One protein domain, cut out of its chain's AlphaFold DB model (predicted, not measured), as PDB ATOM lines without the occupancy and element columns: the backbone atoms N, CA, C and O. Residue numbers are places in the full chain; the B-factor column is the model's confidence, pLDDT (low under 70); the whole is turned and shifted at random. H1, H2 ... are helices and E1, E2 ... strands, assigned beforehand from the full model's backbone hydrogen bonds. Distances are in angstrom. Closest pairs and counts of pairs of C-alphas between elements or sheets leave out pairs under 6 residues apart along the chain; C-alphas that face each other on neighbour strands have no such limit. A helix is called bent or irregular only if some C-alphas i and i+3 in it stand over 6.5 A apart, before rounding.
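AT A GLANCE: This is residues 36 to 195 of the 195 residues of an uncharacterized protein of Ignavibacteria bacterium (UniProt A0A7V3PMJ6). The core is a small closed barrel of five strands, three of them sharply bent, with short helices set round its outside. H1 packs on the barrel and meets H6 near the two ends of the printed part, H2 and H3 cover another part of the wall, and residues 112 to 117 of a long loop stick out free. The 160 printed residues hold six named helices and five named strands, in the order H1 H2 H3 E1 E2 H4 E3 E4 H5 E5 H6, a mixed class. Round the ring run E1 E2 E3 E5 E4 and back to E1, antiparallel but for E3 and E5. The whole is compact, with a radius of gyration of the C-alphas of 15.5 A and spans of 44 by 43 by 26 A.

IN THESE COORDINATES: Find C-alpha 70 at (10.228, 26.353, -9.823); there E1, residues 70 to 80, begins its 22.6 A, bending by 88 degrees at residue 76. E2 is residues 84 to 89 and E3 98 to 103. E4, residues 126 to 137, spans 21.9 A and bends by 104 degrees at 134; E5, residues 163 to 173, spans 22.6 A and bends by 94 degrees at 169. H1, residues 36 to 49, starts at C-alpha 36 (8.023, 36.192, 9.803) and spans 19.8 A. H2 is residues 56 to 61, H3 63 to 66, H4 91 to 94, H5 146 to 151; H6, residues 187 to 193, ends at C-alpha 193 (6.391, 27.722, 6.773).

HOW THE PARTS SIT: Look first at the barrel's N and O pairs: the hairpin E1 and E2 has N 76 and O 88 at 2.8 A, E2 and E3 N 87 and O 100 at 2.9 A, parallel E3 and E5 N 101 and O 164 at 2.9 A, E5 and E4 N 165 and O 135 at 2.8 A, E4 and E1 N 129 and O 73 at 2.8 A. H1 is on the barrel, outside it, at a height of 10.5 A. H2, outside too at 8.1 A, comes closest to E5 at the C-alphas of Arg 60 and Pro 164, 6.1 A. H3, outside at 7.4 A, nears E4 at C-alphas 63 and 135, 5.5 A. H4, only just with 5 pairs of C-alphas within 10 A, H5 and H6 are on the barrel as well. Residues 38 to 42 of H1 touch H6, about perpendicular at 77 degrees; the closest C-alphas, of Leu 39 and His 193, are 5.7 A apart. In H1, H2, H5 and H6 every O i to N i+4 pair is within hydrogen-bond range; H3 and H4 are too short for one.

THE WHOLE: The farthest C-alphas, of Asn 62 and Phe 114, are 47.0 A apart. The printed part has no cut. Long links join E3 to E4, H5 to E5 and E5 to H6. Mean pLDDT of the printed part is 85.8; look for values under 70 at residues 91 to 96, 107, 109 to 121 and 195.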
ATOM      1  N   GLU A  36       8.000  35.323  10.976       81.12
ATOM      2  CA  GLU A  36       8.023  36.192   9.803       81.12
ATOM      3  C   GLU A  36       9.388  36.158   9.108       81.12
ATOM      4  O   GLU A  36       9.450  35.978   7.896       81.12
ATOM      5  N   GLU A  37      10.484  36.220   9.868       82.12
ATOM      6  CA  GLU A  37      11.842  36.082   9.323       82.12
ATOM      7  C   GLU A  37      12.058  34.714   8.667       82.12
ATOM      8  O   GLU A  37      12.660  34.631   7.595       82.12
ATOM      9  N   LEU A  38      11.534  33.642   9.270       84.56
ATOM     10  CA  LEU A  38      11.581  32.300   8.688       84.56
ATOM     11  C   LEU A  38      10.796  32.219   7.374       84.56
ATOM     12  O   LEU A  38      11.319  31.693   6.392       84.56
ATOM     13  N   LEU A  39       9.584  32.781   7.324       87.88
ATOM     14  CA  LEU A  39       8.775  32.836   6.105       87.88
ATOM     15  C   LEU A  39       9.481  33.619   4.990       87.88
ATOM     16  O   LEU A  39       9.572  33.134   3.862       87.88
ATOM     17  N   LEU A  40      10.005  34.807   5.305       87.00
ATOM     18  CA  LEU A  40      10.732  35.645   4.348       87.00
ATOM     19  C   LEU A  40      11.990  34.946   3.830       87.00
ATOM     20  O   LEU A  40      12.270  34.992   2.632       87.00
ATOM     21  N   LYS A  41      12.716  34.242   4.705       89.12
ATOM     22  CA  LYS A  41      13.869  33.434   4.304       89.12
ATOM     23  C   LYS A  41      13.462  32.303   3.360       89.12
ATOM     24  O   LYS A  41      14.077  32.154   2.308       89.12
ATOM     25  N   SER A  42      12.410  31.550   3.682       91.75
ATOM     26  CA  SER A  42      11.906  30.485   2.804       91.75
ATOM     27  C   SER A  42      11.428  31.023   1.449       91.75
ATOM     28  O   SER A  42      11.656  30.379   0.426       91.75
ATOM     29  N   LEU A  43      10.824  32.217   1.406       92.69
ATOM     30  CA  LEU A  43      10.480  32.891   0.147       92.69
ATOM     31  C   LEU A  43      11.724  33.266  -0.660       92.69
ATOM     32  O   LEU A  43      11.767  33.010  -1.861       92.69
ATOM     33  N   GLN A  44      12.748  33.833  -0.020       92.81
ATOM     34  CA  GLN A  44      13.999  34.156  -0.705       92.81
ATOM     35  C   GLN A  44      14.687  32.906  -1.256       92.81
ATOM     36  O   GLN A  44      15.125  32.913  -2.403       92.81
ATOM     37  N   GLU A  45      14.729  31.815  -0.491       94.38
ATOM     38  CA  GLU A  45      15.252  30.525  -0.957       94.38
ATOM     39  C   GLU A  45      14.451  29.993  -2.159       94.38
ATOM     40  O   GLU A  45      15.026  29.486  -3.128       94.38
ATOM     41  N   PHE A  46      13.123  30.148  -2.148       95.44
ATOM     42  CA  PHE A  46      12.272  29.797  -3.285       95.44
ATOM     43  C   PHE A  46      12.607  30.631  -4.529       95.44
ATOM     44  O   PHE A  46      12.854  30.080  -5.602       95.44
ATOM     45  N   VAL A  47      12.671  31.954  -4.379       94.75
ATOM     46  CA  VAL A  47      12.984  32.908  -5.456       94.75
ATOM     47  C   VAL A  47      14.376  32.656  -6.040       94.75
ATOM     48  O   VAL A  47      14.549  32.670  -7.258       94.75
ATOM     49  N   GLN A  48      15.370  32.376  -5.197       94.06
ATOM     50  CA  GLN A  48      16.747  32.099  -5.624       94.06
ATOM     51  C   GLN A  48      16.896  30.742  -6.320       94.06
ATOM     52  O   GLN A  48      17.742  30.602  -7.199       94.06
ATOM     53  N   SER A  49      16.080  29.753  -5.945       94.31
ATOM     54  CA  SER A  49      16.075  28.427  -6.582       94.31
ATOM     55  C   SER A  49      15.189  28.339  -7.825       94.31
ATOM     56  O   SER A  49      15.185  27.306  -8.487       94.31
ATOM     57  N   SER A  50      14.442  29.397  -8.147       94.62
ATOM     58  CA  SER A  50      13.589  29.435  -9.333       94.62
ATOM     59  C   SER A  50      14.416  29.635 -10.602       94.62
ATOM     60  O   SER A  50      15.382  30.391 -10.625       94.62
ATOM     61  N   LEU A  51      14.007  28.989 -11.684       91.56
ATOM     62  CA  LEU A  51      14.563  29.176 -13.014       91.56
ATOM     63  C   LEU A  51      14.095  30.517 -13.606       91.56
ATOM     64  O   LEU A  51      12.906  30.847 -13.592       91.56
ATOM     65  N   TYR A  52      15.041  31.280 -14.155       87.56
ATOM     66  CA  TYR A  52      14.813  32.591 -14.771       87.56
ATOM     67  C   TYR A  52      14.859  32.489 -16.298       87.56
ATOM     68  O   TYR A  52      15.598  31.671 -16.844       87.56
ATOM     69  N   ASN A  53      14.128  33.377 -16.982       81.75
ATOM     70  CA  ASN A  53      14.177  33.570 -18.438       81.75
ATOM     71  C   ASN A  53      13.951  32.274 -19.241       81.75
ATOM     72  O   ASN A  53      14.585  32.055 -20.278       81.75
ATOM     73  N   ILE A  54      13.077  31.389 -18.752       84.38
ATOM     74  CA  ILE A  54      12.701  30.196 -19.508       84.38
ATOM     75  C   ILE A  54      11.860  30.631 -20.696       84.38
ATOM     76  O   ILE A  54      10.867  31.321 -20.537       84.38
ATOM     77  N   ASN A  55      12.223  30.162 -21.885       86.81
ATOM     78  CA  ASN A  55      11.459  30.435 -23.088       86.81
ATOM     79  C   ASN A  55      10.067  29.775 -23.044       86.81
ATOM     80  O   ASN A  55       9.961  28.552 -22.906       86.81
ATOM     81  N   TYR A  56       9.020  30.562 -23.291       90.19
ATOM     82  CA  TYR A  56       7.639  30.119 -23.498       90.19
ATOM     83  C   TYR A  56       7.498  28.850 -24.351       90.19
ATOM     84  O   TYR A  56       6.762  27.926 -24.001       90.19
ATOM     85  N   ASN A  57       8.205  28.774 -25.483       89.50
ATOM     86  CA  ASN A  57       8.129  27.614 -26.367       89.50
ATOM     87  C   ASN A  57       8.753  26.369 -25.737       89.50
ATOM     88  O   ASN A  57       8.252  25.278 -25.986       89.50
ATOM     89  N   SER A  58       9.789  26.501 -24.906       90.06
ATOM     90  CA  SER A  58      10.360  25.361 -24.178       90.06
ATOM     91  C   SER A  58       9.333  24.762 -23.221       90.06
ATOM     92  O   SER A  58       9.104  23.555 -23.254       90.06
ATOM     93  N   LEU A  59       8.641  25.618 -22.458       91.94
ATOM     94  CA  LEU A  59       7.565  25.205 -21.550       91.94
ATOM     95  C   LEU A  59       6.385  24.570 -22.293       91.94
ATOM     96  O   LEU A  59       5.707  23.697 -21.757       91.94
ATOM     97  N   ARG A  60       6.110  25.017 -23.521       92.69
ATOM     98  CA  ARG A  60       4.990  24.521 -24.327       92.69
ATOM     99  C   ARG A  60       5.296  23.233 -25.087       92.69
ATOM    100  O   ARG A  60       4.399  22.415 -25.259       92.69
ATOM    101  N   LEU A  61       6.515  23.082 -25.591       92.81
ATOM    102  CA  LEU A  61       6.904  21.946 -26.427       92.81
ATOM    103  C   LEU A  61       7.372  20.749 -25.598       92.81
ATOM    104  O   LEU A  61       7.155  19.622 -26.027       92.81
ATOM    105  N   ASN A  62       7.952  20.989 -24.418       92.94
ATOM    106  CA  ASN A  62       8.500  19.946 -23.549       92.94
ATOM    107  C   ASN A  62       7.940  20.045 -22.115       92.94
ATOM    108  O   ASN A  62       8.720  20.214 -21.180       92.94
ATOM    109  N   PRO A  63       6.612  19.967 -21.912       93.44
ATOM    110  CA  PRO A  63       5.994  20.192 -20.601       93.44
ATOM    111  C   PRO A  63       6.523  19.248 -19.509       93.44
ATOM    112  O   PRO A  63       6.770  19.687 -18.393       93.44
ATOM    113  N   GLU A  64       6.770  17.979 -19.841       94.12
ATOM    114  CA  GLU A  64       7.248  16.954 -18.898       94.12
ATOM    115  C   GLU A  64       8.634  17.273 -18.317       94.12
ATOM    116  O   GLU A  64       8.932  16.915 -17.185       94.12
ATOM    117  N   ALA A  65       9.488  17.978 -19.067       93.31
ATOM    118  CA  ALA A  65      10.834  18.332 -18.613       93.31
ATOM    119  C   ALA A  65      10.846  19.461 -17.570       93.31
ATOM    120  O   ALA A  65      11.885  19.716 -16.968       93.31
ATOM    121  N   TYR A  66       9.718  20.156 -17.405       94.06
ATOM    122  CA  TYR A  66       9.569  21.280 -16.486       94.06
ATOM    123  C   TYR A  66       8.502  21.024 -15.422       94.06
ATOM    124  O   TYR A  66       8.226  21.918 -14.631       94.06
ATOM    125  N   GLU A  67       7.862  19.855 -15.406       93.75
ATOM    126  CA  GLU A  67       6.859  19.523 -14.394       93.75
ATOM    127  C   GLU A  67       7.456  19.656 -12.987       93.75
ATOM    128  O   GLU A  67       8.561  19.188 -12.728       93.75
ATOM    129  N   ASP A  68       6.747  20.371 -12.110       94.38
ATOM    130  CA  ASP A  68       7.174  20.709 -10.746       94.38
ATOM    131  C   ASP A  68       8.457  21.558 -10.631       94.38
ATOM    132  O   ASP A  68       8.926  21.836  -9.521       94.38
ATOM    133  N   GLU A  69       9.001  22.062 -11.742       96.75
ATOM    134  CA  GLU A  69      10.100  23.022 -11.697       96.75
ATOM    135  C   GLU A  69       9.620  24.372 -11.158       96.75
ATOM    136  O   GLU A  69       8.534  24.868 -11.485       96.75
ATOM    137  N   LYS A  70      10.462  24.998 -10.332       97.31
ATOM    138  CA  LYS A  70      10.228  26.353  -9.823       97.31
ATOM    139  C   LYS A  70      10.621  27.344 -10.899       97.31
ATOM    140  O   LYS A  70      11.774  27.360 -11.323       97.31
ATOM    141  N   ILE A  71       9.702  28.197 -11.319       95.25
ATOM    142  CA  ILE A  71       9.946  29.121 -12.419       95.25
ATOM    143  C   ILE A  71       9.493  30.534 -12.083       95.25
ATOM    144  O   ILE A  71       8.509  30.748 -11.368       95.25
ATOM    145  N   ARG A  72      10.213  31.506 -12.644       94.06
ATOM    146  CA  ARG A  72       9.801  32.907 -12.690       94.06
ATOM    147  C   ARG A  72       9.188  33.208 -14.051       94.06
ATOM    148  O   ARG A  72       9.824  32.977 -15.075       94.06
ATOM    149  N   VAL A  73       8.011  33.823 -14.046       92.44
ATOM    150  CA  VAL A  73       7.381  34.407 -15.233       92.44
ATOM    151  C   VAL A  73       7.137  35.887 -14.983       92.44
ATOM    152  O   VAL A  73       6.620  36.274 -13.937       92.44
ATOM    153  N   PHE A  74       7.512  36.719 -15.946       91.25
ATOM    154  CA  PHE A  74       7.243  38.150 -15.922       91.25
ATOM    155  C   PHE A  74       6.231  38.506 -17.011       91.25
ATOM    156  O   PHE A  74       6.342  38.011 -18.127       91.25
ATOM    157  N   GLY A  75       5.257  39.362 -16.705       91.94
ATOM    158  CA  GLY A  75       4.311  39.845 -17.707       91.94
ATOM    159  C   GLY A  75       3.257  40.795 -17.153       91.94
ATOM    160  O   GLY A  75       3.317  41.219 -15.998       91.94
ATOM    161  N   VAL A  76       2.269  41.105 -17.990       91.94
ATOM    162  CA  VAL A  76       1.114  41.955 -17.679       91.94
ATOM    163  C   VAL A  76      -0.112  41.086 -17.424       91.94
ATOM    164  O   VAL A  76      -0.419  40.192 -18.216       91.94
ATOM    165  N   ILE A  77      -0.852  41.352 -16.349       92.38
ATOM    166  CA  ILE A  77      -2.145  40.700 -16.097       92.38
ATOM    167  C   ILE A  77      -3.172  41.268 -17.079       92.38
ATOM    168  O   ILE A  77      -3.425  42.470 -17.083       92.38
ATOM    169  N   ILE A  78      -3.790  40.425 -17.903       92.38
ATOM    170  CA  ILE A  78      -4.751  40.871 -18.929       92.38
ATOM    171  C   ILE A  78      -6.193  40.451 -18.647       92.38
ATOM    172  O   ILE A  78      -7.113  41.092 -19.149       92.38
ATOM    173  N   GLU A  79      -6.409  39.408 -17.849       92.12
ATOM    174  CA  GLU A  79      -7.743  38.995 -17.408       92.12
ATOM    175  C   GLU A  79      -7.659  38.334 -16.034       92.12
ATOM    176  O   GLU A  79      -6.705  37.608 -15.759       92.12
ATOM    177  N   GLU A  80      -8.665  38.563 -15.196       89.62
ATOM    178  CA  GLU A  80      -8.783  37.956 -13.869       89.62
ATOM    179  C   GLU A  80      -9.978  37.001 -13.837       89.62
ATOM    180  O   GLU A  80     -11.072  37.326 -14.301       89.62
ATOM    181  N   PHE A  81      -9.774  35.827 -13.253       87.62
ATOM    182  CA  PHE A  81     -10.817  34.859 -12.938       87.62
ATOM    183  C   PHE A  81     -10.847  34.632 -11.422       87.62
ATOM    184  O   PHE A  81     -10.118  35.262 -10.662       87.62
ATOM    185  N   GLU A  82     -11.718  33.742 -10.950       82.88
ATOM    186  CA  GLU A  82     -11.906  33.528  -9.509       82.88
ATOM    187  C   GLU A  82     -10.647  32.990  -8.806       82.88
ATOM    188  O   GLU A  82     -10.264  33.514  -7.765       82.88
ATOM    189  N   ASN A  83      -9.997  31.978  -9.393       86.06
ATOM    190  CA  ASN A  83      -8.846  31.270  -8.807       86.06
ATOM    191  C   ASN A  83      -7.622  31.244  -9.736       86.06
ATOM    192  O   ASN A  83      -6.673  30.485  -9.535       86.06
ATOM    193  N   ASP A  84      -7.654  32.033 -10.803       91.94
ATOM    194  CA  ASP A  84      -6.524  32.200 -11.700       91.94
ATOM    195  C   ASP A  84      -6.608  33.532 -12.438       91.94
ATOM    196  O   ASP A  84      -7.625  34.223 -12.410       91.94
ATOM    197  N   PHE A  85      -5.518  33.909 -13.087       93.44
ATOM    198  CA  PHE A  85      -5.487  35.043 -13.995       93.44
ATOM    199  C   PHE A  85      -4.681  34.707 -15.245       93.44
ATOM    200  O   PHE A  85      -3.818  33.820 -15.257       93.44
ATOM    201  N   LEU A  86      -4.994  35.415 -16.325       94.88
ATOM    202  CA  LEU A  86      -4.271  35.332 -17.581       94.88
ATOM    203  C   LEU A  86      -3.182  36.402 -17.594       94.88
ATOM    204  O   LEU A  86      -3.468  37.600 -17.539       94.88
ATOM    205  N   LEU A  87      -1.942  35.950 -17.704       94.75
ATOM    206  CA  LEU A  87      -0.759  36.783 -17.829       94.75
ATOM    207  C   LEU A  87      -0.274  36.759 -19.285       94.75
ATOM    208  O   LEU A  87      -0.289  35.715 -19.940       94.75
ATOM    209  N   PHE A  88       0.158  37.906 -19.793       93.00
ATOM    210  CA  PHE A  88       0.708  38.061 -21.134       93.00
ATOM    211  C   PHE A  88       2.116  38.648 -21.071       93.00
ATOM    212  O   PHE A  88       2.337  39.657 -20.402       93.00
ATOM    213  N   THR A  89       3.060  38.026 -21.774       89.06
ATOM    214  CA  THR A  89       4.452  38.491 -21.849       89.06
ATOM    215  C   THR A  89       4.662  39.235 -23.161       89.06
ATOM    216  O   THR A  89       4.297  38.749 -24.238       89.06
ATOM    217  N   ASN A  90       5.204  40.448 -23.074       71.25
ATOM    218  CA  ASN A  90       5.419  41.283 -24.245       71.25
ATOM    219  C   ASN A  90       6.777  40.940 -24.895       71.25
ATOM    220  O   ASN A  90       7.815  41.111 -24.252       71.25
ATOM    221  N   PRO A  91       6.817  40.534 -26.179       64.44
ATOM    222  CA  PRO A  91       8.061  40.180 -26.869       64.44
ATOM    223  C   PRO A  91       9.074  41.317 -26.961       64.44
ATOM    224  O   PRO A  91      10.257  41.046 -27.133       64.44
ATOM    225  N   PHE A  92       8.630  42.574 -26.912       60.09
ATOM    226  CA  PHE A  92       9.515  43.721 -27.112       60.09
ATOM    227  C   PHE A  92      10.391  44.021 -25.895       60.09
ATOM    228  O   PHE A  92      11.414  44.683 -26.046       60.09
ATOM    229  N   GLU A  93      10.004  43.538 -24.714       57.94
ATOM    230  CA  GLU A  93      10.764  43.762 -23.483       57.94
ATOM    231  C   GLU A  93      11.630  42.551 -23.121       57.94
ATOM    232  O   GLU A  93      12.788  42.738 -22.755       57.94
ATOM    233  N   ASP A  94      11.131  41.325 -23.326       54.25
ATOM    234  CA  ASP A  94      11.812  40.108 -22.852       54.25
ATOM    235  C   ASP A  94      12.111  39.072 -23.946       54.25
ATOM    236  O   ASP A  94      12.478  37.937 -23.649       54.25
ATOM    237  N   ASN A  95      11.962  39.429 -25.230       56.66
ATOM    238  CA  ASN A  95      12.069  38.500 -26.371       56.66
ATOM    239  C   ASN A  95      11.145  37.271 -26.256       56.66
ATOM    240  O   ASN A  95      11.352  36.250 -26.918       56.66
ATOM    241  N   GLU A  96      10.102  37.374 -25.433       65.12
ATOM    242  CA  GLU A  96       9.208  36.282 -25.090       65.12
ATOM    243  C   GLU A  96       7.753  36.672 -25.372       65.12
ATOM    244  O   GLU A  96       7.178  37.542 -24.720       65.12
ATOM    245  N   TYR A  97       7.145  36.022 -26.370       74.88
ATOM    246  CA  TYR A  97       5.727  36.180 -26.702       74.88
ATOM    247  C   TYR A  97       4.944  34.971 -26.192       74.88
ATOM    248  O   TYR A  97       5.035  33.889 -26.783       74.88
ATOM    249  N   GLY A  98       4.137  35.149 -25.149       88.56
ATOM    250  CA  GLY A  98       3.443  34.031 -24.524       88.56
ATOM    251  C   GLY A  98       2.244  34.427 -23.676       88.56
ATOM    252  O   GLY A  98       2.160  35.528 -23.140       88.56
ATOM    253  N   PHE A  99       1.310  33.488 -23.551       94.12
ATOM    254  CA  PHE A  99       0.241  33.545 -22.560       94.12
ATOM    255  C   PHE A  99       0.543  32.554 -21.449       94.12
ATOM    256  O   PHE A  99       0.881  31.409 -21.723       94.12
ATOM    257  N   TYR A 100       0.338  32.960 -20.209       95.56
ATOM    258  CA  TYR A 100       0.490  32.095 -19.054       95.56
ATOM    259  C   TYR A 100      -0.802  32.095 -18.260       95.56
ATOM    260  O   TYR A 100      -1.379  33.152 -17.998       95.56
ATOM    261  N   ARG A 101      -1.264  30.913 -17.857       96.50
ATOM    262  CA  ARG A 101      -2.323  30.813 -16.854       96.50
ATOM    263  C   ARG A 101      -1.679  30.731 -15.483       96.50
ATOM    264  O   ARG A 101      -0.933  29.794 -15.216       96.50
ATOM    265  N   ILE A 102      -1.985  31.679 -14.612       96.56
ATOM    266  CA  ILE A 102      -1.440  31.707 -13.259       96.56
ATOM    267  C   ILE A 102      -2.535  31.294 -12.289       96.56
ATOM    268  O   ILE A 102      -3.508  32.021 -12.120       96.56
ATOM    269  N   LYS A 103      -2.394  30.120 -11.677       95.75
ATOM    270  CA  LYS A 103      -3.293  29.626 -10.632       95.75
ATOM    271  C   LYS A 103      -2.877  30.193  -9.282       95.75
ATOM    272  O   LYS A 103      -1.694  30.174  -8.948       95.75
ATOM    273  N   ILE A 104      -3.857  30.639  -8.510       92.19
ATOM    274  CA  ILE A 104      -3.692  31.161  -7.153       92.19
ATOM    275  C   ILE A 104      -4.626  30.403  -6.205       92.19
ATOM    276  O   ILE A 104      -5.719  29.995  -6.592       92.19
ATOM    277  N   ASP A 105      -4.191  30.185  -4.966       87.38
ATOM    278  CA  ASP A 105      -4.948  29.432  -3.951       87.38
ATOM    279  C   ASP A 105      -5.798  30.321  -3.030       87.38
ATOM    280  O   ASP A 105      -6.540  29.837  -2.175       87.38
ATOM    281  N   SER A 106      -5.677  31.630  -3.205       76.75
ATOM    282  CA  SER A 106      -6.391  32.659  -2.468       76.75
ATOM    283  C   SER A 106      -6.646  33.832  -3.412       76.75
ATOM    284  O   SER A 106      -5.793  34.131  -4.255       76.75
ATOM    285  N   PRO A 107      -7.820  34.479  -3.324       69.75
ATOM    286  CA  PRO A 107      -8.175  35.544  -4.246       69.75
ATOM    287  C   PRO A 107      -7.190  36.706  -4.128       69.75
ATOM    288  O   PRO A 107      -6.733  37.041  -3.030       69.75
ATOM    289  N   LEU A 108      -6.917  37.361  -5.257       71.25
ATOM    290  CA  LEU A 108      -6.234  38.648  -5.235       71.25
ATOM    291  C   LEU A 108      -7.042  39.626  -4.360       71.25
ATOM    292  O   LEU A 108      -8.280  39.598  -4.392       71.25
ATOM    293  N   PRO A 109      -6.391  40.485  -3.561       62.47
ATOM    294  CA  PRO A 109      -7.113  41.413  -2.700       62.47
ATOM    295  C   PRO A 109      -8.010  42.350  -3.534       62.47
ATOM    296  O   PRO A 109      -7.528  43.038  -4.433       62.47
ATOM    297  N   LYS A 110      -9.320  42.384  -3.244       56.53
ATOM    298  CA  LYS A 110     -10.311  43.224  -3.954       56.53
ATOM    299  C   LYS A 110     -10.367  44.651  -3.377       56.53
ATOM    300  O   LYS A 110     -10.066  44.859  -2.206       56.53
ATOM    301  N   GLN A 111     -10.783  45.640  -4.177       51.91
ATOM    302  CA  GLN A 111     -10.975  47.031  -3.725       51.91
ATOM    303  C   GLN A 111     -12.184  47.217  -2.774       51.91
ATOM    304  O   GLN A 111     -13.282  46.775  -3.103       51.91
ATOM    305  N   GLY A 112     -11.983  47.995  -1.691       45.62
ATOM    306  CA  GLY A 112     -13.001  48.636  -0.815       45.62
ATOM    307  C   GLY A 112     -13.322  47.857   0.477       45.62
ATOM    308  O   GLY A 112     -13.562  46.662   0.389       45.62
ATOM    309  N   GLU A 113     -13.327  48.411   1.708       38.28
ATOM    310  CA  GLU A 113     -13.469  49.793   2.230       38.28
ATOM    311  C   GLU A 113     -12.492  50.077   3.424       38.28
ATOM    312  O   GLU A 113     -12.236  49.186   4.224       38.28
ATOM    313  N   PHE A 114     -12.012  51.329   3.596       33.25
ATOM    314  CA  PHE A 114     -11.217  51.879   4.742       33.25
ATOM    315  C   PHE A 114      -9.680  51.604   4.835       33.25
ATOM    316  O   PHE A 114      -9.154  50.748   4.132       33.25
ATOM    317  N   PRO A 115      -8.894  52.507   5.484       55.34
ATOM    318  CA  PRO A 115      -7.909  53.356   4.817       55.34
ATOM    319  C   PRO A 115      -6.515  52.702   4.669       55.34
ATOM    320  O   PRO A 115      -5.810  52.568   5.658       55.34
ATOM    321  N   LYS A 116      -6.150  52.375   3.411       50.09
ATOM    322  CA  LYS A 116      -4.819  52.200   2.745       50.09
ATOM    323  C   LYS A 116      -3.622  51.651   3.566       50.09
ATOM    324  O   LYS A 116      -3.334  52.199   4.624       50.09
ATOM    325  N   PRO A 117      -2.752  50.773   2.996       49.75
ATOM    326  CA  PRO A 117      -1.995  51.106   1.769       49.75
ATOM    327  C   PRO A 117      -1.549  49.919   0.867       49.75
ATOM    328  O   PRO A 117      -1.865  48.769   1.128       49.75
ATOM    329  N   LEU A 118      -0.731  50.263  -0.144       41.47
ATOM    330  CA  LEU A 118       0.115  49.430  -1.026       41.47
ATOM    331  C   LEU A 118      -0.518  49.014  -2.365       41.47
ATOM    332  O   LEU A 118      -1.685  48.669  -2.468       41.47
ATOM    333  N   LYS A 119       0.266  49.187  -3.429       49.50
ATOM    334  CA  LYS A 119      -0.101  49.051  -4.844       49.50
ATOM    335  C   LYS A 119      -0.634  47.628  -5.102       49.50
ATOM    336  O   LYS A 119       0.137  46.678  -5.056       49.50
ATOM    337  N   TYR A 120      -1.944  47.486  -5.310       63.19
ATOM    338  CA  TYR A 120      -2.578  46.203  -5.634       63.19
ATOM    339  C   TYR A 120      -2.334  45.834  -7.100       63.19
ATOM    340  O   TYR A 120      -2.293  46.717  -7.959       63.19
ATOM    341  N   ILE A 121      -2.183  44.538  -7.371       69.56
ATOM    342  CA  ILE A 121      -2.099  43.998  -8.731       69.56
ATOM    343  C   ILE A 121      -3.507  43.748  -9.268       69.56
ATOM    344  O   ILE A 121      -4.332  43.132  -8.602       69.56
ATOM    345  N   SER A 122      -3.779  44.253 -10.464       77.62
ATOM    346  CA  SER A 122      -5.029  44.067 -11.193       77.62
ATOM    347  C   SER A 122      -4.738  43.893 -12.683       77.62
ATOM    348  O   SER A 122      -3.583  43.954 -13.110       77.62
ATOM    349  N   ARG A 123      -5.775  43.767 -13.514       85.88
ATOM    350  CA  ARG A 123      -5.664  43.944 -14.970       85.88
ATOM    351  C   ARG A 123      -4.832  45.197 -15.290       85.88
ATOM    352  O   ARG A 123      -5.082  46.272 -14.744       85.88
ATOM    353  N   GLY A 124      -3.831  45.038 -16.151       85.75
ATOM    354  CA  GLY A 124      -2.841  46.053 -16.523       85.75
ATOM    355  C   GLY A 124      -1.593  46.111 -15.634       85.75
ATOM    356  O   GLY A 124      -0.640  46.794 -15.996       85.75
ATOM    357  N   SER A 125      -1.558  45.416 -14.495       88.19
ATOM    358  CA  SER A 125      -0.370  45.379 -13.639       88.19
ATOM    359  C   SER A 125       0.717  44.481 -14.219       88.19
ATOM    360  O   SER A 125       0.457  43.356 -14.642       88.19
ATOM    361  N   GLU A 126       1.948  44.980 -14.173       91.00
ATOM    362  CA  GLU A 126       3.157  44.240 -14.518       91.00
ATOM    363  C   GLU A 126       3.727  43.557 -13.278       91.00
ATOM    364  O   GLU A 126       3.990  44.205 -12.258       91.00
ATOM    365  N   VAL A 127       3.920  42.244 -13.363       92.50
ATOM    366  CA  VAL A 127       4.237  41.408 -12.206       92.50
ATOM    367  C   VAL A 127       5.315  40.382 -12.510       92.50
ATOM    368  O   VAL A 127       5.448  39.898 -13.633       92.50
ATOM    369  N   ASN A 128       6.054  40.021 -11.465       93.56
ATOM    370  CA  ASN A 128       6.905  38.844 -11.417       93.56
ATOM    371  C   ASN A 128       6.191  37.761 -10.618       93.56
ATOM    372  O   ASN A 128       5.962  37.925  -9.421       93.56
ATOM    373  N   VAL A 129       5.856  36.658 -11.273       94.88
ATOM    374  CA  VAL A 129       5.245  35.487 -10.648       94.88
ATOM    375  C   VAL A 129       6.320  34.433 -10.451       94.88
ATOM    376  O   VAL A 129       6.964  34.030 -11.416       94.88
ATOM    377  N   PHE A 130       6.479  33.960  -9.220       96.94
ATOM    378  CA  PHE A 130       7.285  32.788  -8.904       96.94
ATOM    379  C   PHE A 130       6.356  31.661  -8.475       96.94
ATOM    380  O   PHE A 130       5.495  31.841  -7.607       96.94
ATOM    381  N   GLY A 131       6.516  30.493  -9.082       97.38
ATOM    382  CA  GLY A 131       5.643  29.361  -8.819       97.38
ATOM    383  C   GLY A 131       6.160  28.070  -9.420       97.38
ATOM    384  O   GLY A 131       7.257  28.027  -9.967       97.38
ATOM    385  N   TYR A 132       5.359  27.023  -9.308       97.69
ATOM    386  CA  TYR A 132       5.649  25.725  -9.901       97.69
ATOM    387  C   TYR A 132       5.008  25.626 -11.278       97.69
ATOM    388  O   TYR A 132       3.841  25.991 -11.455       97.69
ATOM    389  N   TYR A 133       5.742  25.121 -12.262       97.50
ATOM    390  CA  TYR A 133       5.141  24.766 -13.539       97.50
ATOM    391  C   TYR A 133       4.264  23.516 -13.376       97.50
ATOM    392  O   TYR A 133       4.697  22.491 -12.863       97.50
ATOM    393  N   SER A 134       3.012  23.616 -13.824       96.44
ATOM    394  CA  SER A 134       1.963  22.599 -13.627       96.44
ATOM    395  C   SER A 134       1.417  22.041 -14.947       96.44
ATOM    396  O   SER A 134       0.291  21.544 -15.011       96.44
ATOM    397  N   GLY A 135       2.184  22.180 -16.033       96.44
ATOM    398  CA  GLY A 135       1.805  21.709 -17.361       96.44
ATOM    399  C   GLY A 135       1.079  22.751 -18.212       96.44
ATOM    400  O   GLY A 135       1.260  23.966 -18.078       96.44
ATOM    401  N   LEU A 136       0.247  22.256 -19.131       97.12
ATOM    402  CA  LEU A 136      -0.465  23.061 -20.120       97.12
ATOM    403  C   LEU A 136      -1.966  23.036 -19.863       97.12
ATOM    404  O   LEU A 136      -2.563  21.982 -19.655       97.12
ATOM    405  N   THR A 137      -2.604  24.197 -19.958       96.38
ATOM    406  CA  THR A 137      -4.065  24.291 -19.925       96.38
ATOM    407  C   THR A 137      -4.574  25.161 -21.063       96.38
ATOM    408  O   THR A 137      -3.811  25.844 -21.742       96.38
ATOM    409  N   SER A 138      -5.875  25.099 -21.324       95.38
ATOM    410  CA  SER A 138      -6.527  25.957 -22.313       95.38
ATOM    411  C   SER A 138      -7.549  26.856 -21.629       95.38
ATOM    412  O   SER A 138      -8.229  26.433 -20.691       95.38
ATOM    413  N   ILE A 139      -7.675  28.083 -22.125       94.75
ATOM    414  CA  ILE A 139      -8.730  29.022 -21.748       94.75
ATOM    415  C   ILE A 139      -9.602  29.229 -22.980       94.75
ATOM    416  O   ILE A 139      -9.101  29.501 -24.069       94.75
ATOM    417  N   ASP A 140     -10.913  29.080 -22.812       94.25
ATOM    418  CA  ASP A 140     -11.856  29.393 -23.880       94.25
ATOM    419  C   ASP A 140     -11.826  30.910 -24.155       94.25
ATOM    420  O   ASP A 140     -12.130  31.688 -23.242       94.25
ATOM    421  N   PRO A 141     -11.498  31.361 -25.384       92.75
ATOM    422  CA  PRO A 141     -11.481  32.782 -25.736       92.75
ATOM    423  C   PRO A 141     -12.827  33.498 -25.530       92.75
ATOM    424  O   PRO A 141     -12.870  34.734 -25.470       92.75
ATOM    425  N   SER A 142     -13.934  32.751 -25.425       92.50
ATOM    426  CA  SER A 142     -15.251  33.295 -25.074       92.50
ATOM    427  C   SER A 142     -15.298  33.869 -23.650       92.50
ATOM    428  O   SER A 142     -16.024  34.832 -23.415       92.50
ATOM    429  N   LYS A 143     -14.475  33.344 -22.728       92.88
ATOM    430  CA  LYS A 143     -14.385  33.790 -21.326       92.88
ATOM    431  C   LYS A 143     -13.622  35.098 -21.147       92.88
ATOM    432  O   LYS A 143     -13.694  35.695 -20.081       92.88
ATOM    433  N   ILE A 144     -12.896  35.539 -22.172       93.06
ATOM    434  CA  ILE A 144     -12.200  36.824 -22.150       93.06
ATOM    435  C   ILE A 144     -13.219  37.945 -22.327       93.06
ATOM    436  O   ILE A 144     -13.956  37.975 -23.328       93.06
ATOM    437  N   SER A 145     -13.224  38.874 -21.373       91.56
ATOM    438  CA  SER A 145     -14.176  39.975 -21.321       91.56
ATOM    439  C   SER A 145     -14.054  40.883 -22.548       91.56
ATOM    440  O   SER A 145     -12.985  41.065 -23.143       91.56
ATOM    441  N   ALA A 146     -15.180  41.482 -22.948       91.50
ATOM    442  CA  ALA A 146     -15.205  42.437 -24.055       91.50
ATOM    443  C   ALA A 146     -14.315  43.660 -23.774       91.50
ATOM    444  O   ALA A 146     -13.703  44.208 -24.689       91.50
ATOM    445  N   GLU A 147     -14.209  44.061 -22.504       88.50
ATOM    446  CA  GLU A 147     -13.325  45.138 -22.075       88.50
ATOM    447  C   GLU A 147     -11.851  44.786 -22.303       88.50
ATOM    448  O   GLU A 147     -11.150  45.566 -22.946       88.50
ATOM    449  N   SER A 148     -11.397  43.605 -21.869       87.62
ATOM    450  CA  SER A 148     -10.009  43.169 -22.064       87.62
ATOM    451  C   SER A 148      -9.638  43.089 -23.547       87.62
ATOM    452  O   SER A 148      -8.568  43.562 -23.931       87.62
ATOM    453  N   LYS A 149     -10.557  42.604 -24.402       90.81
ATOM    454  CA  LYS A 149     -10.390  42.597 -25.871       90.81
ATOM    455  C   LYS A 149     -10.271  44.004 -26.456       90.81
ATOM    456  O   LYS A 149      -9.451  44.234 -27.338       90.81
ATOM    457  N   ARG A 150     -11.082  44.948 -25.967       89.62
ATOM    458  CA  ARG A 150     -11.053  46.352 -26.403       89.62
ATOM    459  C   ARG A 150      -9.765  47.058 -25.982       89.62
ATOM    460  O   ARG A 150      -9.255  47.868 -26.749       89.62
ATOM    461  N   LEU A 151      -9.270  46.782 -24.774       86.75
ATOM    462  CA  LEU A 151      -8.043  47.381 -24.240       86.75
ATOM    463  C   LEU A 151      -6.779  46.793 -24.880       86.75
ATOM    464  O   LEU A 151      -5.785  47.500 -25.014       86.75
ATOM    465  N   ASN A 152      -6.830  45.539 -25.335       86.81
ATOM    466  CA  ASN A 152      -5.693  44.844 -25.935       86.81
ATOM    467  C   ASN A 152      -6.011  44.326 -27.352       86.81
ATOM    468  O   ASN A 152      -5.945  43.122 -27.605       86.81
ATOM    469  N   PRO A 153      -6.330  45.210 -28.317       87.62
ATOM    470  CA  PRO A 153      -6.767  44.801 -29.656       87.62
ATOM    471  C   PRO A 153      -5.662  44.131 -30.488       87.62
ATOM    472  O   PRO A 153      -5.942  43.501 -31.501       87.62
ATOM    473  N   HIS A 154      -4.404  44.279 -30.072       85.75
ATOM    474  CA  HIS A 154      -3.233  43.685 -30.715       85.75
ATOM    475  C   HIS A 154      -2.983  42.229 -30.284       85.75
ATOM    476  O   HIS A 154      -2.139  41.556 -30.874       85.75
ATOM    477  N   ILE A 155      -3.686  41.743 -29.256       88.50
ATOM    478  CA  ILE A 155      -3.514  40.399 -28.709       88.50
ATOM    479  C   ILE A 155      -4.430  39.413 -29.443       88.50
ATOM    480  O   ILE A 155      -5.654  39.545 -29.443       88.50
ATOM    481  N   ASP A 156      -3.838  38.366 -30.017       88.81
ATOM    482  CA  ASP A 156      -4.587  37.257 -30.607       88.81
ATOM    483  C   ASP A 156      -4.991  36.219 -29.545       88.81
ATOM    484  O   ASP A 156      -4.249  35.285 -29.221       88.81
ATOM    485  N   TYR A 157      -6.211  36.368 -29.030       90.06
ATOM    486  CA  TYR A 157      -6.802  35.468 -28.038       90.06
ATOM    487  C   TYR A 157      -7.138  34.067 -28.567       90.06
ATOM    488  O   TYR A 157      -7.449  33.178 -27.775       90.06
ATOM    489  N   THR A 158      -7.062  33.806 -29.876       88.69
ATOM    490  CA  THR A 158      -7.281  32.442 -30.399       88.69
ATOM    491  C   THR A 158      -6.168  31.474 -29.977       88.69
ATOM    492  O   THR A 158      -6.363  30.256 -29.960       88.69
ATOM    493  N   ARG A 159      -5.019  32.016 -29.555       88.38
ATOM    494  CA  ARG A 159      -3.825  31.280 -29.117       88.38
ATOM    495  C   ARG A 159      -3.867  30.810 -27.659       88.38
ATOM    496  O   ARG A 159      -2.884  30.244 -27.195       88.38
ATOM    497  N   LEU A 160      -4.992  30.961 -26.958       93.56
ATOM    498  CA  LEU A 160      -5.185  30.516 -25.567       93.56
ATOM    499  C   LEU A 160      -5.338  28.989 -25.391       93.56
ATOM    500  O   LEU A 160      -5.882  28.516 -24.391       93.56
ATOM    501  N   ARG A 161      -4.863  28.198 -26.356       93.19
ATOM    502  CA  ARG A 161      -4.869  26.731 -26.308       93.19
ATOM    503  C   ARG A 161      -3.490  26.201 -25.944       93.19
ATOM    504  O   ARG A 161      -2.505  26.575 -26.580       93.19
ATOM    505  N   ASN A 162      -3.451  25.254 -25.009       93.81
ATOM    506  CA  ASN A 162      -2.233  24.596 -24.525       93.81
ATOM    507  C   ASN A 162      -1.155  25.614 -24.130       93.81
ATOM    508  O   ASN A 162      -0.047  25.605 -24.671       93.81
ATOM    509  N   ILE A 163      -1.529  26.526 -23.236       95.69
ATOM    510  CA  ILE A 163      -0.651  27.554 -22.689       95.69
ATOM    511  C   ILE A 163      -0.027  27.064 -21.366       95.69
ATOM    512  O   ILE A 163      -0.717  26.387 -20.591       95.69
ATOM    513  N   PRO A 164       1.252  27.378 -21.095       96.31
ATOM    514  CA  PRO A 164       1.913  27.134 -19.814       96.31
ATOM    515  C   PRO A 164       1.082  27.590 -18.616       96.31
ATOM    516  O   PRO A 164       0.500  28.678 -18.617       96.31
ATOM    517  N   THR A 165       1.017  26.742 -17.595       97.31
ATOM    518  CA  THR A 165       0.239  26.988 -16.378       97.31
ATOM    519  C   THR A 165       1.134  26.941 -15.157       97.31
ATOM    520  O   THR A 165       1.793  25.934 -14.911       97.31
ATOM    521  N   ILE A 166       1.133  28.019 -14.380       97.19
ATOM    522  CA  ILE A 166       1.985  28.180 -13.201       97.19
ATOM    523  C   ILE A 166       1.102  28.182 -11.959       97.19
ATOM    524  O   ILE A 166       0.156  28.965 -11.883       97.19
ATOM    525  N   GLU A 167       1.396  27.326 -10.987       97.19
ATOM    526  CA  GLU A 167       0.834  27.419  -9.638       97.19
ATOM    527  C   GLU A 167       1.673  28.420  -8.843       97.19
ATOM    528  O   GLU A 167       2.815  28.138  -8.475       97.19
ATOM    529  N   ALA A 168       1.138  29.625  -8.642       96.19
ATOM    530  CA  ALA A 168       1.875  30.710  -8.013       96.19
ATOM    531  C   ALA A 168       2.132  30.429  -6.528       96.19
ATOM    532  O   ALA A 168       1.241  30.029  -5.778       96.19
ATOM    533  N   VAL A 169       3.358  30.714  -6.100       95.75
ATOM    534  CA  VAL A 169       3.773  30.706  -4.693       95.75
ATOM    535  C   VAL A 169       3.886  32.130  -4.171       95.75
ATOM    536  O   VAL A 169       3.434  32.416  -3.066       95.75
ATOM    537  N   VAL A 170       4.459  33.035  -4.963       94.00
ATOM    538  CA  VAL A 170       4.624  34.440  -4.589       94.00
ATOM    539  C   VAL A 170       4.603  35.332  -5.826       94.00
ATOM    540  O   VAL A 170       5.078  34.947  -6.898       94.00
ATOM    541  N   ILE A 171       4.030  36.524  -5.685       93.50
ATOM    542  CA  ILE A 171       3.945  37.524  -6.749       93.50
ATOM    543  C   ILE A 171       4.532  38.839  -6.244       93.50
ATOM    544  O   ILE A 171       4.195  39.304  -5.155       93.50
ATOM    545  N   TYR A 172       5.371  39.461  -7.067       91.81
ATOM    546  CA  TYR A 172       5.959  40.776  -6.828       91.81
ATOM    547  C   TYR A 172       5.530  41.757  -7.918       91.81
ATOM    548  O   TYR A 172       5.325  41.376  -9.072       91.81
ATOM    549  N   ASP A 173       5.444  43.039  -7.569       90.19
ATOM    550  CA  ASP A 173       5.334  44.112  -8.560       90.19
ATOM    551  C   ASP A 173       6.619  44.167  -9.399       90.19
ATOM    552  O   ASP A 173       7.714  43.923  -8.883       90.19
ATOM    553  N   ARG A 174       6.519  44.521 -10.685       87.75
ATOM    554  CA  ARG A 174       7.702  44.712 -11.540       87.75
ATOM    555  C   ARG A 174       8.732  45.670 -10.938       87.75
ATOM    556  O   ARG A 174       9.930  45.469 -11.128       87.75
ATOM    557  N   ALA A 175       8.279  46.714 -10.246       86.75
ATOM    558  CA  ALA A 175       9.154  47.732  -9.677       86.75
ATOM    559  C   ALA A 175      10.066  47.190  -8.563       86.75
ATOM    560  O   ALA A 175      11.096  47.803  -8.274       86.75
ATOM    561  N   ASP A 176       9.718  46.057  -7.949       87.19
ATOM    562  CA  ASP A 176      10.553  45.417  -6.938       87.19
ATOM    563  C   ASP A 176      11.615  44.520  -7.586       87.19
ATOM    564  O   ASP A 176      11.456  43.310  -7.730       87.19
ATOM    565  N   GLN A 177      12.733  45.135  -7.968       84.31
ATOM    566  CA  GLN A 177      13.864  44.436  -8.585       84.31
ATOM    567  C   GLN A 177      14.625  43.516  -7.621       84.31
ATOM    568  O   GLN A 177      15.428  42.701  -8.071       84.31
ATOM    569  N   ARG A 178      14.426  43.673  -6.305       87.75
ATOM    570  CA  ARG A 178      15.122  42.883  -5.277       87.75
ATOM    571  C   ARG A 178      14.252  41.773  -4.691       87.75
ATOM    572  O   ARG A 178      14.770  40.958  -3.935       87.75
ATOM    573  N   PHE A 179      12.971  41.731  -5.060       89.00
ATOM    574  CA  PHE A 179      11.992  40.753  -4.585       89.00
ATOM    575  C   PHE A 179      11.896  40.719  -3.050       89.00
ATOM    576  O   PHE A 179      11.821  39.661  -2.423       89.00
ATOM    577  N   GLU A 180      11.913  41.900  -2.433       85.62
ATOM    578  CA  GLU A 180      11.871  42.071  -0.976       85.62
ATOM    579  C   GLU A 180      10.436  42.212  -0.445       85.62
ATOM    580  O   GLU A 180      10.166  41.883   0.709       85.62
ATOM    581  N   LYS A 181       9.507  42.712  -1.267       86.69
ATOM    582  CA  LYS A 181       8.147  43.102  -0.871       86.69
ATOM    583  C   LYS A 181       7.113  42.356  -1.716       86.69
ATOM    584  O   LYS A 181       6.651  42.887  -2.731       86.69
ATOM    585  N   PRO A 182       6.737  41.127  -1.317       88.00
ATOM    586  CA  PRO A 182       5.729  40.372  -2.043       88.00
ATOM    587  C   PRO A 182       4.379  41.090  -1.974       88.00
ATOM    588  O   PRO A 182       3.966  41.578  -0.923       88.00
ATOM    589  N   VAL A 183       3.687  41.145  -3.109       87.12
ATOM    590  CA  VAL A 183       2.328  41.695  -3.214       87.12
ATOM    591  C   VAL A 183       1.289  40.626  -2.873       87.12
ATOM    592  O   VAL A 183       0.204  40.940  -2.386       87.12
ATOM    593  N   TRP A 184       1.624  39.358  -3.108       89.62
ATOM    594  CA  TRP A 184       0.786  38.209  -2.787       89.62
ATOM    595  C   TRP A 184       1.662  36.985  -2.495       89.62
ATOM    596  O   TRP A 184       2.705  36.812  -3.128       89.62
ATOM    597  N   ILE A 185       1.239  36.143  -1.550       89.94
ATOM    598  CA  ILE A 185       1.891  34.881  -1.175       89.94
ATOM    599  C   ILE A 185       0.798  33.817  -1.057       89.94
ATOM    600  O   ILE A 185      -0.265  34.097  -0.503       89.94
ATOM    601  N   SER A 186       1.068  32.601  -1.527       91.19
ATOM    602  CA  SER A 186       0.110  31.505  -1.444       91.19
ATOM    603  C   SER A 186      -0.160  31.095   0.003       91.19
ATOM    604  O   SER A 186       0.745  30.978   0.840       91.19
ATOM    605  N   GLN A 187      -1.427  30.832   0.306       89.69
ATOM    606  CA  GLN A 187      -1.837  30.408   1.641       89.69
ATOM    607  C   GLN A 187      -1.245  29.037   1.992       89.69
ATOM    608  O   GLN A 187      -0.892  28.782   3.148       89.69
ATOM    609  N   LYS A 188      -1.097  28.154   0.998       89.94
ATOM    610  CA  LYS A 188      -0.421  26.859   1.115       89.94
ATOM    611  C   LYS A 188       1.017  27.029   1.601       89.94
ATOM    612  O   LYS A 188       1.403  26.341   2.544       89.94
ATOM    613  N   PHE A 189       1.773  27.968   1.025       89.81
ATOM    614  CA  PHE A 189       3.158  28.231   1.423       89.81
ATOM    615  C   PHE A 189       3.239  28.829   2.831       89.81
ATOM    616  O   PHE A 189       3.998  28.338   3.668       89.81
ATOM    617  N   ILE A 190       2.385  29.811   3.147       87.69
ATOM    618  CA  ILE A 190       2.290  30.375   4.504       87.69
ATOM    619  C   ILE A 190       2.024  29.260   5.522       87.69
ATOM    620  O   ILE A 190       2.733  29.132   6.515       87.69
ATOM    621  N   ASN A 191       1.051  28.388   5.262       87.12
ATOM    622  CA  ASN A 191       0.676  27.318   6.187       87.12
ATOM    623  C   ASN A 191       1.772  26.259   6.398       87.12
ATOM    624  O   ASN A 191       1.755  25.581   7.428       87.12
ATOM    625  N   GLN A 192       2.679  26.085   5.435       85.00
ATOM    626  CA  GLN A 192       3.810  25.158   5.533       85.00
ATOM    627  C   GLN A 192       4.973  25.746   6.338       85.00
ATOM    628  O   GLN A 192       5.630  25.010   7.069       85.00
ATOM    629  N   HIS A 193       5.196  27.059   6.238       78.50
ATOM    630  CA  HIS A 193       6.391  27.722   6.773       78.50
ATOM    631  C   HIS A 193       6.132  28.633   7.990       78.50
ATOM    632  O   HIS A 193       7.084  29.086   8.617       78.50
ATOM    633  N   TYR A 194       4.868  28.886   8.354       70.31
ATOM    634  CA  TYR A 194       4.469  29.808   9.434       70.31
ATOM    635  C   TYR A 194       3.829  29.118  10.667       70.31
ATOM    636  O   TYR A 194       3.420  29.790  11.623       70.31
ATOM    637  N   LYS A 195       3.724  27.779  10.682       57.91
ATOM    638  CA  LYS A 195       3.150  27.023  11.816       57.91
ATOM    639  C   LYS A 195       4.087  26.930  13.014       57.91
ATOM    640  O   LYS A 195       5.266  26.577  12.832       57.91
TER     641      LYS A 195